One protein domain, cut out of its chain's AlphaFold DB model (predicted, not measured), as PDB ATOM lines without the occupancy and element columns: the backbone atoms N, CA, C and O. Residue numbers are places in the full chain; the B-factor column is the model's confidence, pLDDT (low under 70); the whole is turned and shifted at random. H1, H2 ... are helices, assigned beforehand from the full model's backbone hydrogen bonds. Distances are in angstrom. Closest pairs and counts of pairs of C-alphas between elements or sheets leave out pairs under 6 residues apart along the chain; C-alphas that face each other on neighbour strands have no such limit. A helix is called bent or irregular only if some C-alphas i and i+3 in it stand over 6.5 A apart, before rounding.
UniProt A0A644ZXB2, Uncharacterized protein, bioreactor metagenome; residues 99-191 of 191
ATOM      1  N   ASN A  99      43.548  49.240  65.036       95.44
ATOM      2  CA  ASN A  99      42.254  48.886  65.616       95.44
ATOM      3  C   ASN A  99      41.965  47.392  65.404       95.44
ATOM      4  O   ASN A  99      41.053  47.012  64.673       95.44
ATOM      5  N   ASN A 100      42.778  46.533  66.011       96.44
ATOM      6  CA  ASN A 100      42.628  45.084  65.936       96.44
ATOM      7  C   ASN A 100      42.325  44.475  67.313       96.44
ATOM      8  O   ASN A 100      42.513  45.105  68.357       96.44
ATOM      9  N   TYR A 101      41.845  43.234  67.307       95.75
ATOM     10  CA  TYR A 101      41.459  42.520  68.523       95.75
ATOM     11  C   TYR A 101      42.634  42.248  69.470       95.75
ATOM     12  O   TYR A 101      42.446  42.285  70.683       95.75
ATOM     13  N   SER A 102      43.848  42.029  68.952       94.06
ATOM     14  CA  SER A 102      45.039  41.842  69.794       94.06
ATOM     15  C   SER A 102      45.335  43.095  70.613       94.06
ATOM     16  O   SER A 102      45.449  43.015  71.830       94.06
ATOM     17  N   ASN A 103      45.330  44.265  69.972       94.75
ATOM     18  CA  ASN A 103      45.539  45.548  70.639       94.75
ATOM     19  C   ASN A 103      44.459  45.848  71.689       94.75
ATOM     20  O   ASN A 103      44.770  46.388  72.749       94.75
ATOM     21  N   PHE A 104      43.203  45.470  71.439       94.75
ATOM     22  CA  PHE A 104      42.157  45.536  72.462       94.75
ATOM     23  C   PHE A 104      42.454  44.616  73.654       94.75
ATOM     24  O   PHE A 104      42.377  45.066  74.799       94.75
ATOM     25  N   LYS A 105      42.838  43.353  73.408       92.56
ATOM     26  CA  LYS A 105      43.231  42.420  74.476       92.56
ATOM     27  C   LYS A 105      44.404  42.965  75.283       92.56
ATOM     28  O   LYS A 105      44.387  42.882  76.508       92.56
ATOM     29  N   ASP A 106      45.389  43.555  74.620       91.50
ATOM     30  CA  ASP A 106      46.542  44.151  75.285       91.50
ATOM     31  C   ASP A 106      46.139  45.368  76.117       91.50
ATOM     32  O   ASP A 106      46.561  45.468  77.264       91.50
ATOM     33  N   ALA A 107      45.232  46.222  75.629       92.19
ATOM     34  CA  ALA A 107      44.672  47.315  76.422       92.19
ATOM     35  C   ALA A 107      43.941  46.811  77.684       92.19
ATOM     36  O   ALA A 107      44.162  47.337  78.777       92.19
ATOM     37  N   VAL A 108      43.121  45.758  77.567       90.12
ATOM     38  CA  VAL A 108      42.444  45.123  78.714       90.12
ATOM     39  C   VAL A 108      43.455  44.525  79.691       90.12
ATOM     40  O   VAL A 108      43.348  44.756  80.896       90.12
ATOM     41  N   ARG A 109      44.465  43.798  79.205       87.31
ATOM     42  CA  ARG A 109      45.517  43.195  80.041       87.31
ATOM     43  C   ARG A 109      46.346  44.248  80.756       87.31
ATOM     44  O   ARG A 109      46.620  44.090  81.939       87.31
ATOM     45  N   ASN A 110      46.711  45.316  80.061       87.69
ATOM     46  CA  ASN A 110      47.440  46.448  80.616       87.69
ATOM     47  C   ASN A 110      46.674  47.078  81.779       87.69
ATOM     48  O   ASN A 110      47.261  47.316  82.829       87.69
ATOM     49  N   ILE A 111      45.358  47.251  81.633       85.50
ATOM     50  CA  ILE A 111      44.497  47.744  82.713       85.50
ATOM     51  C   ILE A 111      44.336  46.718  83.841       85.50
ATOM     52  O   ILE A 111      44.367  47.086  85.010       85.50
ATOM     53  N   SER A 112      44.187  45.436  83.510       80.00
ATOM     54  CA  SER A 112      43.996  44.360  84.496       80.00
ATOM     55  C   SER A 112      45.237  44.141  85.363       80.00
ATOM     56  O   SER A 112      45.121  43.840  86.544       80.00
ATOM     57  N   LYS A 113      46.429  44.320  84.779       75.69
ATOM     58  CA  LYS A 113      47.733  44.211  85.447       75.69
ATOM     59  C   LYS A 113      48.153  45.487  86.179       75.69
ATOM     60  O   LYS A 113      49.254  45.514  86.719       75.69
ATOM     61  N   LEU A 114      47.339  46.550  86.168       73.38
ATOM     62  CA  LEU A 114      47.634  47.760  86.934       73.38
ATOM     63  C   LEU A 114      47.695  47.407  88.423       73.38
ATOM     64  O   LEU A 114      46.666  47.262  89.084       73.38
ATOM     65  N   GLU A 115      48.910  47.321  88.949       65.19
ATOM     66  CA  GLU A 115      49.172  47.239  90.378       65.19
ATOM     67  C   GLU A 115      49.667  48.596  90.882       65.19
ATOM     68  O   GLU A 115      50.595  49.197  90.328       65.19
ATOM     69  N   ILE A 116      49.039  49.087  91.950       62.25
ATOM     70  CA  ILE A 116      49.459  50.293  92.667       62.25
ATOM     71  C   ILE A 116      49.796  49.861  94.092       62.25
ATOM     72  O   ILE A 116      48.985  49.214  94.758       62.25
ATOM     73  N   ASP A 117      51.016  50.174  94.532       58.28
ATOM     74  CA  ASP A 117      51.551  49.807  95.851       58.28
ATOM     75  C   ASP A 117      51.452  48.297  96.172       58.28
ATOM     76  O   ASP A 117      51.236  47.901  97.316       58.28
ATOM     77  N   GLY A 118      51.608  47.439  95.153       61.94
ATOM     78  CA  GLY A 118      51.574  45.975  95.294       61.94
ATOM     79  C   GLY A 118      50.169  45.379  95.437       61.94
ATOM     80  O   GLY A 118      50.029  44.246  95.892       61.94
ATOM     81  N   SER A 119      49.126  46.137  95.082       60.38
ATOM     82  CA  SER A 119      47.738  45.668  95.070       60.38
ATOM     83  C   SER A 119      47.066  45.931  93.724       60.38
ATOM     84  O   SER A 119      47.308  46.967  93.097       60.38
ATOM     85  N   ASN A 120      46.199  45.003  93.301       66.81
ATOM     86  CA  ASN A 120      45.367  45.166  92.109       66.81
ATOM     87  C   ASN A 120      44.592  46.485  92.172       66.81
ATOM     88  O   ASN A 120      44.087  46.881  93.229       66.81
ATOM     89  N   ILE A 121      44.462  47.146  91.023       70.88
ATOM     90  CA  ILE A 121      43.789  48.433  90.924       70.88
ATOM     91  C   ILE A 121      42.381  48.390  91.537       70.88
ATOM     92  O   ILE A 121      41.501  47.618  91.153       70.88
ATOM     93  N   ALA A 122      42.140  49.275  92.506       73.06
ATOM     94  CA  ALA A 122      40.815  49.420  93.086       73.06
ATOM     95  C   ALA A 122      39.812  49.862  92.006       73.06
ATOM     96  O   ALA A 122      40.094  50.769  91.220       73.06
ATOM     97  N   ARG A 123      38.584  49.319  92.028       74.31
ATOM     98  CA  ARG A 123      37.490  49.724  91.115       74.31
ATOM     99  C   ARG A 123      37.284  51.240  91.047       74.31
ATOM    100  O   ARG A 123      36.970  51.782  89.993       74.31
ATOM    101  N   ASN A 124      37.493  51.945  92.159       77.44
ATOM    102  CA  ASN A 124      37.398  53.406  92.198       77.44
ATOM    103  C   ASN A 124      38.436  54.087  91.295       77.44
ATOM    104  O   ASN A 124      38.140  55.120  90.704       77.44
ATOM    105  N   LYS A 125      39.630  53.507  91.151       80.56
ATOM    106  CA  LYS A 125      40.685  54.040  90.292       80.56
ATOM    107  C   LYS A 125      40.423  53.753  88.816       80.56
ATOM    108  O   LYS A 125      40.662  54.632  87.998       80.56
ATOM    109  N   LEU A 126      39.836  52.601  88.487       82.38
ATOM    110  CA  LEU A 126      39.327  52.320  87.138       82.38
ATOM    111  C   LEU A 126      38.232  53.309  86.727       82.38
ATOM    112  O   LEU A 126      38.261  53.837  85.621       82.38
ATOM    113  N   LYS A 127      37.315  53.639  87.647       84.12
ATOM    114  CA  LYS A 127      36.323  54.701  87.422       84.12
ATOM    115  C   LYS A 127      36.985  56.059  87.187       84.12
ATOM    116  O   LYS A 127      36.589  56.764  86.269       84.12
ATOM    117  N   GLN A 128      38.009  56.412  87.970       89.00
ATOM    118  CA  GLN A 128      38.775  57.647  87.750       89.00
ATOM    119  C   GLN A 128      39.485  57.658  86.391       89.00
ATOM    120  O   GLN A 128      39.460  58.681  85.717       89.00
ATOM    121  N   LEU A 129      40.081  56.533  85.981       90.06
ATOM    122  CA  LEU A 129      40.695  56.388  84.664       90.06
ATOM    123  C   LEU A 129      39.653  56.605  83.562       90.06
ATOM    124  O   LEU A 129      39.856  57.413  82.667       90.06
ATOM    125  N   HIS A 130      38.506  55.937  83.655       90.19
ATOM    126  CA  HIS A 130      37.421  56.106  82.695       90.19
ATOM    127  C   HIS A 130      36.960  57.573  82.601       90.19
ATOM    128  O   HIS A 130      36.768  58.089  81.504       90.19
ATOM    129  N   THR A 131      36.854  58.279  83.735       93.00
ATOM    130  CA  THR A 131      36.554  59.718  83.753       93.00
ATOM    131  C   THR A 131      37.649  60.551  83.089       93.00
ATOM    132  O   THR A 131      37.325  61.383  82.251       93.00
ATOM    133  N   VAL A 132      38.931  60.337  83.404       94.88
ATOM    134  CA  VAL A 132      40.003  61.177  82.837       94.88
ATOM    135  C   VAL A 132      40.192  60.952  81.336       94.88
ATOM    136  O   VAL A 132      40.478  61.899  80.608       94.88
ATOM    137  N   LEU A 133      39.947  59.731  80.844       95.06
ATOM    138  CA  LEU A 133      39.935  59.468  79.406       95.06
ATOM    139  C   LEU A 133      38.852  60.298  78.694       95.06
ATOM    140  O   LEU A 133      39.083  60.733  77.569       95.06
ATOM    141  N   ARG A 134      37.706  60.573  79.342       95.56
ATOM    142  CA  ARG A 134      36.676  61.481  78.799       95.56
ATOM    143  C   ARG A 134      37.124  62.941  78.760       95.56
ATOM    144  O   ARG A 134      36.670  63.662  77.880       95.56
ATOM    145  N   SER A 135      37.999  63.376  79.661       95.94
ATOM    146  CA  SER A 135      38.543  64.741  79.638       95.94
ATOM    147  C   SER A 135      39.549  64.943  78.499       95.94
ATOM    148  O   SER A 135      39.662  66.041  77.963       95.94
ATOM    149  N   GLY A 136      40.217  63.871  78.059       94.50
ATOM    150  CA  GLY A 136      41.037  63.882  76.848       94.50
ATOM    151  C   GLY A 136      42.504  63.531  77.057       94.50
ATOM    152  O   GLY A 136      42.917  63.048  78.115       94.50
ATOM    153  N   GLU A 137      43.310  63.764  76.023       93.69
ATOM    154  CA  GLU A 137      44.699  63.302  75.934       93.69
ATOM    155  C   GLU A 137      45.610  63.988  76.962       93.69
ATOM    156  O   GLU A 137      46.384  63.325  77.659       93.69
ATOM    157  N   ASN A 138      45.497  65.311  77.097       93.00
ATOM    158  CA  ASN A 138      46.348  66.087  78.004       93.00
ATOM    159  C   ASN A 138      46.088  65.745  79.475       93.00
ATOM    160  O   ASN A 138      47.033  65.482  80.225       93.00
ATOM    161  N   ASP A 139      44.820  65.694  79.876       94.69
ATOM    162  CA  ASP A 139      44.436  65.375  81.251       94.69
ATOM    163  C   ASP A 139      44.775  63.927  81.595       94.69
ATOM    164  O   ASP A 139      45.303  63.650  82.676       94.69
ATOM    165  N   THR A 140      44.590  63.009  80.641       94.31
ATOM    166  CA  THR A 140      45.034  61.620  80.787       94.31
ATOM    167  C   THR A 140      46.537  61.563  81.034       94.31
ATOM    168  O   THR A 140      46.974  60.955  82.009       94.31
ATOM    169  N   LYS A 141      47.349  62.251  80.226       92.69
ATOM    170  CA  LYS A 141      48.808  62.296  80.404       92.69
ATOM    171  C   LYS A 141      49.217  62.822  81.784       92.69
ATOM    172  O   LYS A 141      50.105  62.253  82.420       92.69
ATOM    173  N   LEU A 142      48.575  63.885  82.272       92.94
ATOM    174  CA  LEU A 142      48.828  64.430  83.613       92.94
ATOM    175  C   LEU A 142      48.436  63.440  84.717       92.94
ATOM    176  O   LEU A 142      49.162  63.276  85.704       92.94
ATOM    177  N   PHE A 143      47.318  62.738  84.546       92.25
ATOM    178  CA  PHE A 143      46.866  61.720  85.483       92.25
ATOM    179  C   PHE A 143      47.817  60.522  85.536       92.25
ATOM    180  O   PHE A 143      48.203  60.109  86.630       92.25
ATOM    181  N   LEU A 144      48.253  59.995  84.389       90.19
ATOM    182  CA  LEU A 144      49.182  58.864  84.351       90.19
ATOM    183  C   LEU A 144      50.506  59.209  85.053       90.19
ATOM    184  O   LEU A 144      50.972  58.430  85.887       90.19
ATOM    185  N   LYS A 145      51.046  60.410  84.796       90.62
ATOM    186  CA  LYS A 145      52.263  60.945  85.433       90.62
ATOM    187  C   LYS A 145      52.139  61.099  86.937       90.62
ATOM    188  O   LYS A 145      52.964  60.590  87.691       90.62
ATOM    189  N   SER A 146      51.105  61.808  87.384       90.25
ATOM    190  CA  SER A 146      50.901  62.092  88.811       90.25
ATOM    191  C   SER A 146      50.695  60.820  89.632       90.25
ATOM    192  O   SER A 146      51.099  60.771  90.792       90.25
ATOM    193  N   ASN A 147      50.132  59.778  89.017       87.50
ATOM    194  CA  ASN A 147      49.931  58.474  89.643       87.50
ATOM    195  C   ASN A 147      51.068  57.475  89.380       87.50
ATOM    196  O   ASN A 147      51.012  56.376  89.918       87.50
ATOM    197  N   LYS A 148      52.097  57.834  88.595       87.50
ATOM    198  CA  LYS A 148      53.242  56.972  88.239       87.50
ATOM    199  C   LYS A 148      52.841  55.635  87.592       87.50
ATOM    200  O   LYS A 148      53.492  54.618  87.807       87.50
ATOM    201  N   ILE A 149      51.774  55.644  86.792       86.19
ATOM    202  CA  ILE A 149      51.229  54.447  86.122       86.19
ATOM    203  C   ILE A 149      51.437  54.455  84.602       86.19
ATOM    204  O   ILE A 149      50.895  53.606  83.906       86.19
ATOM    205  N   GLU A 150      52.228  55.389  84.070       86.31
ATOM    206  CA  GLU A 150      52.490  55.531  82.626       86.31
ATOM    207  C   GLU A 150      52.988  54.230  81.977       86.31
ATOM    208  O   GLU A 150      52.538  53.875  80.891       86.31
ATOM    209  N   ASN A 151      53.846  53.482  82.678       84.75
ATOM    210  CA  ASN A 151      54.463  52.248  82.179       84.75
ATOM    211  C   ASN A 151      53.460  51.127  81.866       84.75
ATOM    212  O   ASN A 151      53.791  50.212  81.117       84.75
ATOM    213  N   TYR A 152      52.252  51.185  82.428       83.81
ATOM    214  CA  TYR A 152      51.207  50.200  82.162       83.81
ATOM    215  C   TYR A 152      50.430  50.503  80.884       83.81
ATOM    216  O   TYR A 152      49.842  49.604  80.301       83.81
ATOM    217  N   PHE A 153      50.437  51.750  80.413       85.56
ATOM    218  CA  PHE A 153      49.722  52.157  79.204       85.56
ATOM    219  C   PHE A 153      50.674  52.176  78.019       85.56
ATOM    220  O   PHE A 153      50.864  53.200  77.354       85.56
ATOM    221  N   SER A 154      51.299  51.020  77.789       71.75
ATOM    222  CA  SER A 154      52.275  50.843  76.728       71.75
ATOM    223  C   SER A 154      51.676  51.165  75.361       71.75
ATOM    224  O   SER A 154      50.465  51.082  75.118       71.75
ATOM    225  N   ARG A 155      52.568  51.508  74.436       85.69
ATOM    226  CA  ARG A 155      52.237  51.644  73.023       85.69
ATOM    227  C   ARG A 155      51.659  50.322  72.511       85.69
ATOM    228  O   ARG A 155      52.269  49.272  72.700       85.69
ATOM    229  N   LEU A 156      50.503  50.394  71.858       89.62
ATOM    230  CA  LEU A 156      49.896  49.250  71.177       89.62
ATOM    231  C   LEU A 156      50.561  49.041  69.807       89.62
ATOM    232  O   LEU A 156      51.129  49.982  69.237       89.62
ATOM    233  N   GLU A 157      50.491  47.837  69.245       91.06
ATOM    234  CA  GLU A 157      51.110  47.548  67.948       91.06
ATOM    235  C   GLU A 157      50.565  48.472  66.846       91.06
ATOM    236  O   GLU A 157      49.385  48.830  66.833       91.06
ATOM    237  N   ASN A 158      51.425  48.879  65.908       91.00
ATOM    238  CA  ASN A 158      51.075  49.748  64.771       91.00
ATOM    239  C   ASN A 158      50.536  51.149  65.134       91.00
ATOM    240  O   ASN A 158      50.012  51.863  64.277       91.00
ATOM    241  N   THR A 159      50.713  51.590  66.381       89.31
ATOM    242  CA  THR A 159      50.416  52.966  66.834       89.31
ATOM    243  C   THR A 159      51.703  53.766  66.985       89.31
ATOM    244  O   THR A 159      52.769  53.198  66.791       89.31
ATOM    245  N   ILE A 160      51.662  55.064  67.296       80.81
ATOM    246  CA  ILE A 160      52.832  55.849  67.743       80.81
ATOM    247  C   ILE A 160      52.438  56.688  68.958       80.81
ATOM    248  O   ILE A 160      51.285  57.094  69.065       80.81
ATOM    249  N   GLY A 161      53.411  56.991  69.814       65.94
ATOM    250  CA  GLY A 161      53.203  57.798  71.013       65.94
ATOM    251  C   GLY A 161      53.000  56.971  72.282       65.94
ATOM    252  O   GLY A 161      52.895  55.746  72.256       65.94
ATOM    253  N   GLU A 162      52.988  57.692  73.394       68.25
ATOM    254  CA  GLU A 162      52.669  57.225  74.742       68.25
ATOM    255  C   GLU A 162      51.414  58.007  75.177       68.25
ATOM    256  O   GLU A 162      51.162  59.070  74.608       68.25
ATOM    257  N   ASN A 163      50.653  57.539  76.177       72.25
ATOM    258  CA  ASN A 163      49.472  58.208  76.780       72.25
ATOM    259  C   ASN A 163      48.073  57.795  76.282       72.25
ATOM    260  O   ASN A 163      47.183  58.630  76.263       72.25
ATOM    261  N   CYS A 164      47.812  56.528  75.966       90.44
ATOM    262  CA  CYS A 164      46.467  56.002  75.647       90.44
ATOM    263  C   CYS A 164      45.793  56.496  74.357       90.44
ATOM    264  O   CYS A 164      44.852  55.841  73.917       90.44
ATOM    265  N   PHE A 165      46.225  57.593  73.740       92.94
ATOM    266  CA  PHE A 165      45.623  58.144  72.522       92.94
ATOM    267  C   PHE A 165      46.530  57.930  71.310       92.94
ATOM    268  O   PHE A 165      47.755  57.958  71.411       92.94
ATOM    269  N   TYR A 166      45.920  57.702  70.149       92.62
ATOM    270  CA  TYR A 166      46.608  57.638  68.864       92.62
ATOM    271  C   TYR A 166      45.746  58.296  67.790       92.62
ATOM    272  O   TYR A 166      44.585  57.928  67.582       92.62
ATOM    273  N   LYS A 167      46.334  59.272  67.085       90.06
ATOM    274  CA  LYS A 167      45.614  60.173  66.172       90.06
ATOM    275  C   LYS A 167      44.468  60.870  66.922       90.06
ATOM    276  O   LYS A 167      44.712  61.587  67.889       90.06
ATOM    277  N   ASP A 168      43.231  60.630  66.502       91.88
ATOM    278  CA  ASP A 168      42.030  61.198  67.110       91.88
ATOM    279  C   ASP A 168      41.208  60.168  67.887       91.88
ATOM    280  O   ASP A 168      40.026  60.393  68.121       91.88
ATOM    281  N   ASN A 169      41.803  59.034  68.282       93.94
ATOM    282  CA  ASN A 169      41.109  57.990  69.036       93.94
ATOM    283  C   ASN A 169      41.815  57.677  70.359       93.94
ATOM    284  O   ASN A 169      43.043  57.581  70.424       93.94
ATOM    285  N   CYS A 170      41.024  57.440  71.396       94.69
ATOM    286  CA  CYS A 170      41.456  56.814  72.630       94.69
ATOM    287  C   CYS A 170      41.542  55.303  72.421       94.69
ATOM    288  O   CYS A 170      40.542  54.642  72.147       94.69
ATOM    289  N   MET A 171      42.737  54.751  72.583       93.69
ATOM    290  CA  MET A 171      43.003  53.333  72.388       93.69
ATOM    291  C   MET A 171      42.508  52.454  73.537       93.69
ATOM    292  O   MET A 171      42.264  51.267  73.351       93.69
ATOM    293  N   TYR A 172      42.381  53.039  74.728       93.25
ATOM    294  CA  TYR A 172      42.130  52.304  75.965       93.25
ATOM    295  C   TYR A 172      40.696  52.418  76.461       93.25
ATOM    296  O   TYR A 172      40.366  51.730  77.411       93.25
ATOM    297  N   TYR A 173      39.843  53.252  75.864       94.44
ATOM    298  CA  TYR A 173      38.516  53.535  76.419       94.44
ATOM    299  C   TYR A 173      37.564  52.328  76.410       94.44
ATOM    300  O   TYR A 173      36.803  52.135  77.354       94.44
ATOM    301  N   ASP A 174      37.661  51.474  75.387       94.12
ATOM    302  CA  ASP A 174      36.863  50.244  75.292       94.12
ATOM    303  C   ASP A 174      37.213  49.232  76.402       94.12
ATOM    304  O   ASP A 174      36.379  48.416  76.790       94.12
ATOM    305  N   ALA A 175      38.443  49.266  76.924       91.38
ATOM    306  CA  ALA A 175      38.930  48.295  77.897       91.38
ATOM    307  C   ALA A 175      38.264  48.404  79.289       91.38
ATOM    308  O   ALA A 175      37.731  47.395  79.742       91.38
ATOM    309  N   PRO A 176      38.221  49.565  79.980       89.44
ATOM    310  CA  PRO A 176      37.511  49.696  81.248       89.44
ATOM    311  C   PRO A 176      35.991  49.541  81.098       89.44
ATOM    312  O   PRO A 176      35.355  49.125  82.059       89.44
ATOM    313  N   GLU A 177      35.405  49.828  79.924       89.81
ATOM    314  CA  GLU A 177      33.986  49.537  79.658       89.81
ATOM    315  C   GLU A 177      33.710  48.030  79.614       89.81
ATOM    316  O   GLU A 177      32.713  47.560  80.159       89.81
ATOM    317  N   ALA A 178      34.582  47.274  78.945       89.19
ATOM    318  CA  ALA A 178      34.401  45.843  78.745       89.19
ATOM    319  C   ALA A 178      34.947  44.990  79.898       89.19
ATOM    320  O   ALA A 178      34.621  43.810  79.956       89.19
ATOM    321  N   LEU A 179      35.760  45.551  80.800       86.50
ATOM    322  CA  LEU A 179      36.540  44.794  81.784       86.50
ATOM    323  C   LEU A 179      35.696  43.826  82.626       86.50
ATOM    324  O   LEU A 179      36.080  42.676  82.791       86.50
ATOM    325  N   ASP A 180      34.533  44.269  83.112       83.75
ATOM    326  CA  ASP A 180      33.648  43.441  83.946       83.75
ATOM    327  C   ASP A 180      32.925  42.329  83.148       83.75
ATOM    328  O   ASP A 180      32.347  41.415  83.735       83.75
ATOM    329  N   LEU A 181      32.931  42.407  81.814       88.19
ATOM    330  CA  LEU A 181      32.250  41.480  80.902       88.19
ATOM    331  C   LEU A 181      33.225  40.624  80.085       88.19
ATOM    332  O   LEU A 181      32.811  39.667  79.429       88.19
ATOM    333  N   PHE A 182      34.505  40.985  80.083       87.88
ATOM    334  CA  PHE A 182      35.520  40.372  79.250       87.88
ATOM    335  C   PHE A 182      36.165  39.187  79.965       87.88
ATOM    336  O   PHE A 182      36.722  39.317  81.053       87.88
ATOM    337  N   ILE A 183      36.129  38.026  79.315       85.44
ATOM    338  CA  ILE A 183      36.791  36.807  79.773       85.44
ATOM    339  C   ILE A 183      37.783  36.402  78.684       85.44
ATOM    340  O   ILE A 183      37.374  36.065  77.571       85.44
ATOM    341  N   ASP A 184      39.080  36.444  78.993       81.25
ATOM    342  CA  ASP A 184      40.117  35.940  78.086       81.25
ATOM    343  C   ASP A 184      40.110  34.405  78.117       81.25
ATOM    344  O   ASP A 184      40.208  33.796  79.183       81.25
ATOM    345  N   LEU A 185      39.950  33.781  76.949       78.19
ATOM    346  CA  LEU A 185      39.898  32.322  76.799       78.19
ATOM    347  C   LEU A 185      41.259  31.725  76.399       78.19
ATOM    348  O   LEU A 185      41.440  30.515  76.513       78.19
ATOM    349  N   ASP A 186      42.214  32.557  75.960       68.00
ATOM    350  CA  ASP A 186      43.514  32.124  75.421       68.00
ATOM    351  C   ASP A 186      44.635  32.077  76.490       68.00
ATOM    352  O   ASP A 186      45.789  31.786  76.171       68.00
ATOM    353  N   GLY A 187      44.333  32.371  77.760       52.44
ATOM    354  CA  GLY A 187      45.293  32.373  78.869       52.44
ATOM    355  C   GLY A 187      44.610  32.568  80.222       52.44
ATOM    356  O   GLY A 187      43.533  33.150  80.270       52.44
ATOM    357  N   GLU A 188      45.224  32.024  81.284       43.97
ATOM    358  CA  GLU A 188      44.735  31.950  82.674       43.97
ATOM    359  C   GLU A 188      43.735  33.054  83.025       43.97
ATOM    360  O   GLU A 188      44.082  34.235  83.032       43.97
ATOM    361  N   GLY A 189      42.487  32.640  83.271       38.16
ATOM    362  CA  GLY A 189      41.368  33.544  83.486       38.16
ATOM    363  C   GLY A 189      41.733  34.681  84.428       38.16
ATOM    364  O   GLY A 189      42.342  34.452  85.474       38.16
ATOM    365  N   VAL A 190      41.348  35.895  84.032       43.09
ATOM    366  CA  VAL A 190      41.432  37.092  84.867       43.09
ATOM    367  C   VAL A 190      40.764  36.759  86.205       43.09
ATOM    368  O   VAL A 190      39.545  36.599  86.274       43.09
ATOM    369  N   LYS A 191      41.582  36.550  87.239       37.50
ATOM    370  CA  LYS A 191      41.163  36.421  88.635       37.50
ATOM    371  C   LYS A 191      41.359  37.748  89.339       37.50
ATOM    372  O   LYS A 191      42.435  38.352  89.144       37.50
TER     373      LYS A 191
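Overview. This is residues 99 to 191 of the 191 residues of an uncharacterized protein of bioreactor metagenome (UniProt A0A644ZXB2). A helical hairpin, H2 and H3, lies on one side and the helix H1 on the other, and the long stretch of residues 147 to 173, with no named element, winds through the space between and beside them. The short helix H4 packs on H1 and comes close to H2, and the tail of residues 179 to 191 runs past H1 on the side away from the hairpin. The printed part has 93 residues, with four named helices in the order H1, H2, H3, H4 and no named strand. The class is all helix, though only 40 of the 93 residues are in named elements, which is under half. The whole is compact, with a radius of gyration of the C-alphas of 12.6 A, and the C-alphas span 34 by 31 by 19 A along their three main axes.

Along the chain. The printed part begins at Asn 99, and H1 follows at residues 101 to 112, from C-alpha 101 at (41.459, 42.520, 68.523) to C-alpha 112 at (43.996, 44.360, 84.496), a length of 16.3 A. H2, residues 123 to 135, is the longest helix by residues, with 13, and measures 18.9 A from first to last C-alpha; it begins at C-alpha 123, (37.490, 49.724, 91.115). H3, residues 137 to 146, measures 14.3 A. H4, residues 174 to 178, has five residues and measures 6.1 A; it ends at C-alpha 178, (34.401, 45.843, 78.745). In the stretches between, two short pairings run antiparallel: residues 115 to 116 with residues 119 to 120, and residues 165 to 166 with residues 169 to 170. No helix is bent or irregular.

Arrangement. H1 touches H4, with 7 pairs of C-alphas within 8 A; their closest C-alphas are those of Val 108 and Ala 175, 4.8 A apart. The centres of H1 and H4 are 9.3 A apart. H1 and H2 follow each other in the chain and are apart, but only just: their closest approach is 8.2 A. H2 and H3 form a helical hairpin, in which they run opposite ways. Their tilt is steep at 38 degrees, but only just past shallow. They touch with 6 pairs of C-alphas within 8 A, and H2 touches H3 with residues 129 to 133 alone. The closest C-alphas of the hairpin are those of Val 132 and Thr 140, 5.5 A apart. H2 and H4 are close but not clearly touching, with 2 pairs of C-alphas within 8 A; the closest are those of His 130 and Pro 176, 6.6 A apart. H3 is apart from H1 and also from H4. In the backbones of H1, H2, H3 and H4, every pair of O of residue i and N of residue i+4 is within hydrogen-bond range.

Size, cuts and confidence. The two C-alphas farthest apart are those of Asn 138 and Glu 188, at 34.5 A, while the C-alphas of the first and last printed residues, Asn 99 and Lys 191, are 26.2 A apart. The printed part has no cut, and Lys 191 is the chain's last residue. The link from H1 to H2, of 10 residues, is short, and that from H2 to H3, of 1 residue, is tight. The link from H3 to H4 is long, with 27 residues, and its C-alphas lie 5 to 17 A from the mean of all C-alphas. The C-alphas of residues 179 to 191 lie 10 to 19 A from that mean. The mean pLDDT of the printed part of this model is 83.6; 14 residues are under 70, namely residues 115 to 120, 161 to 162 and 186 to 191.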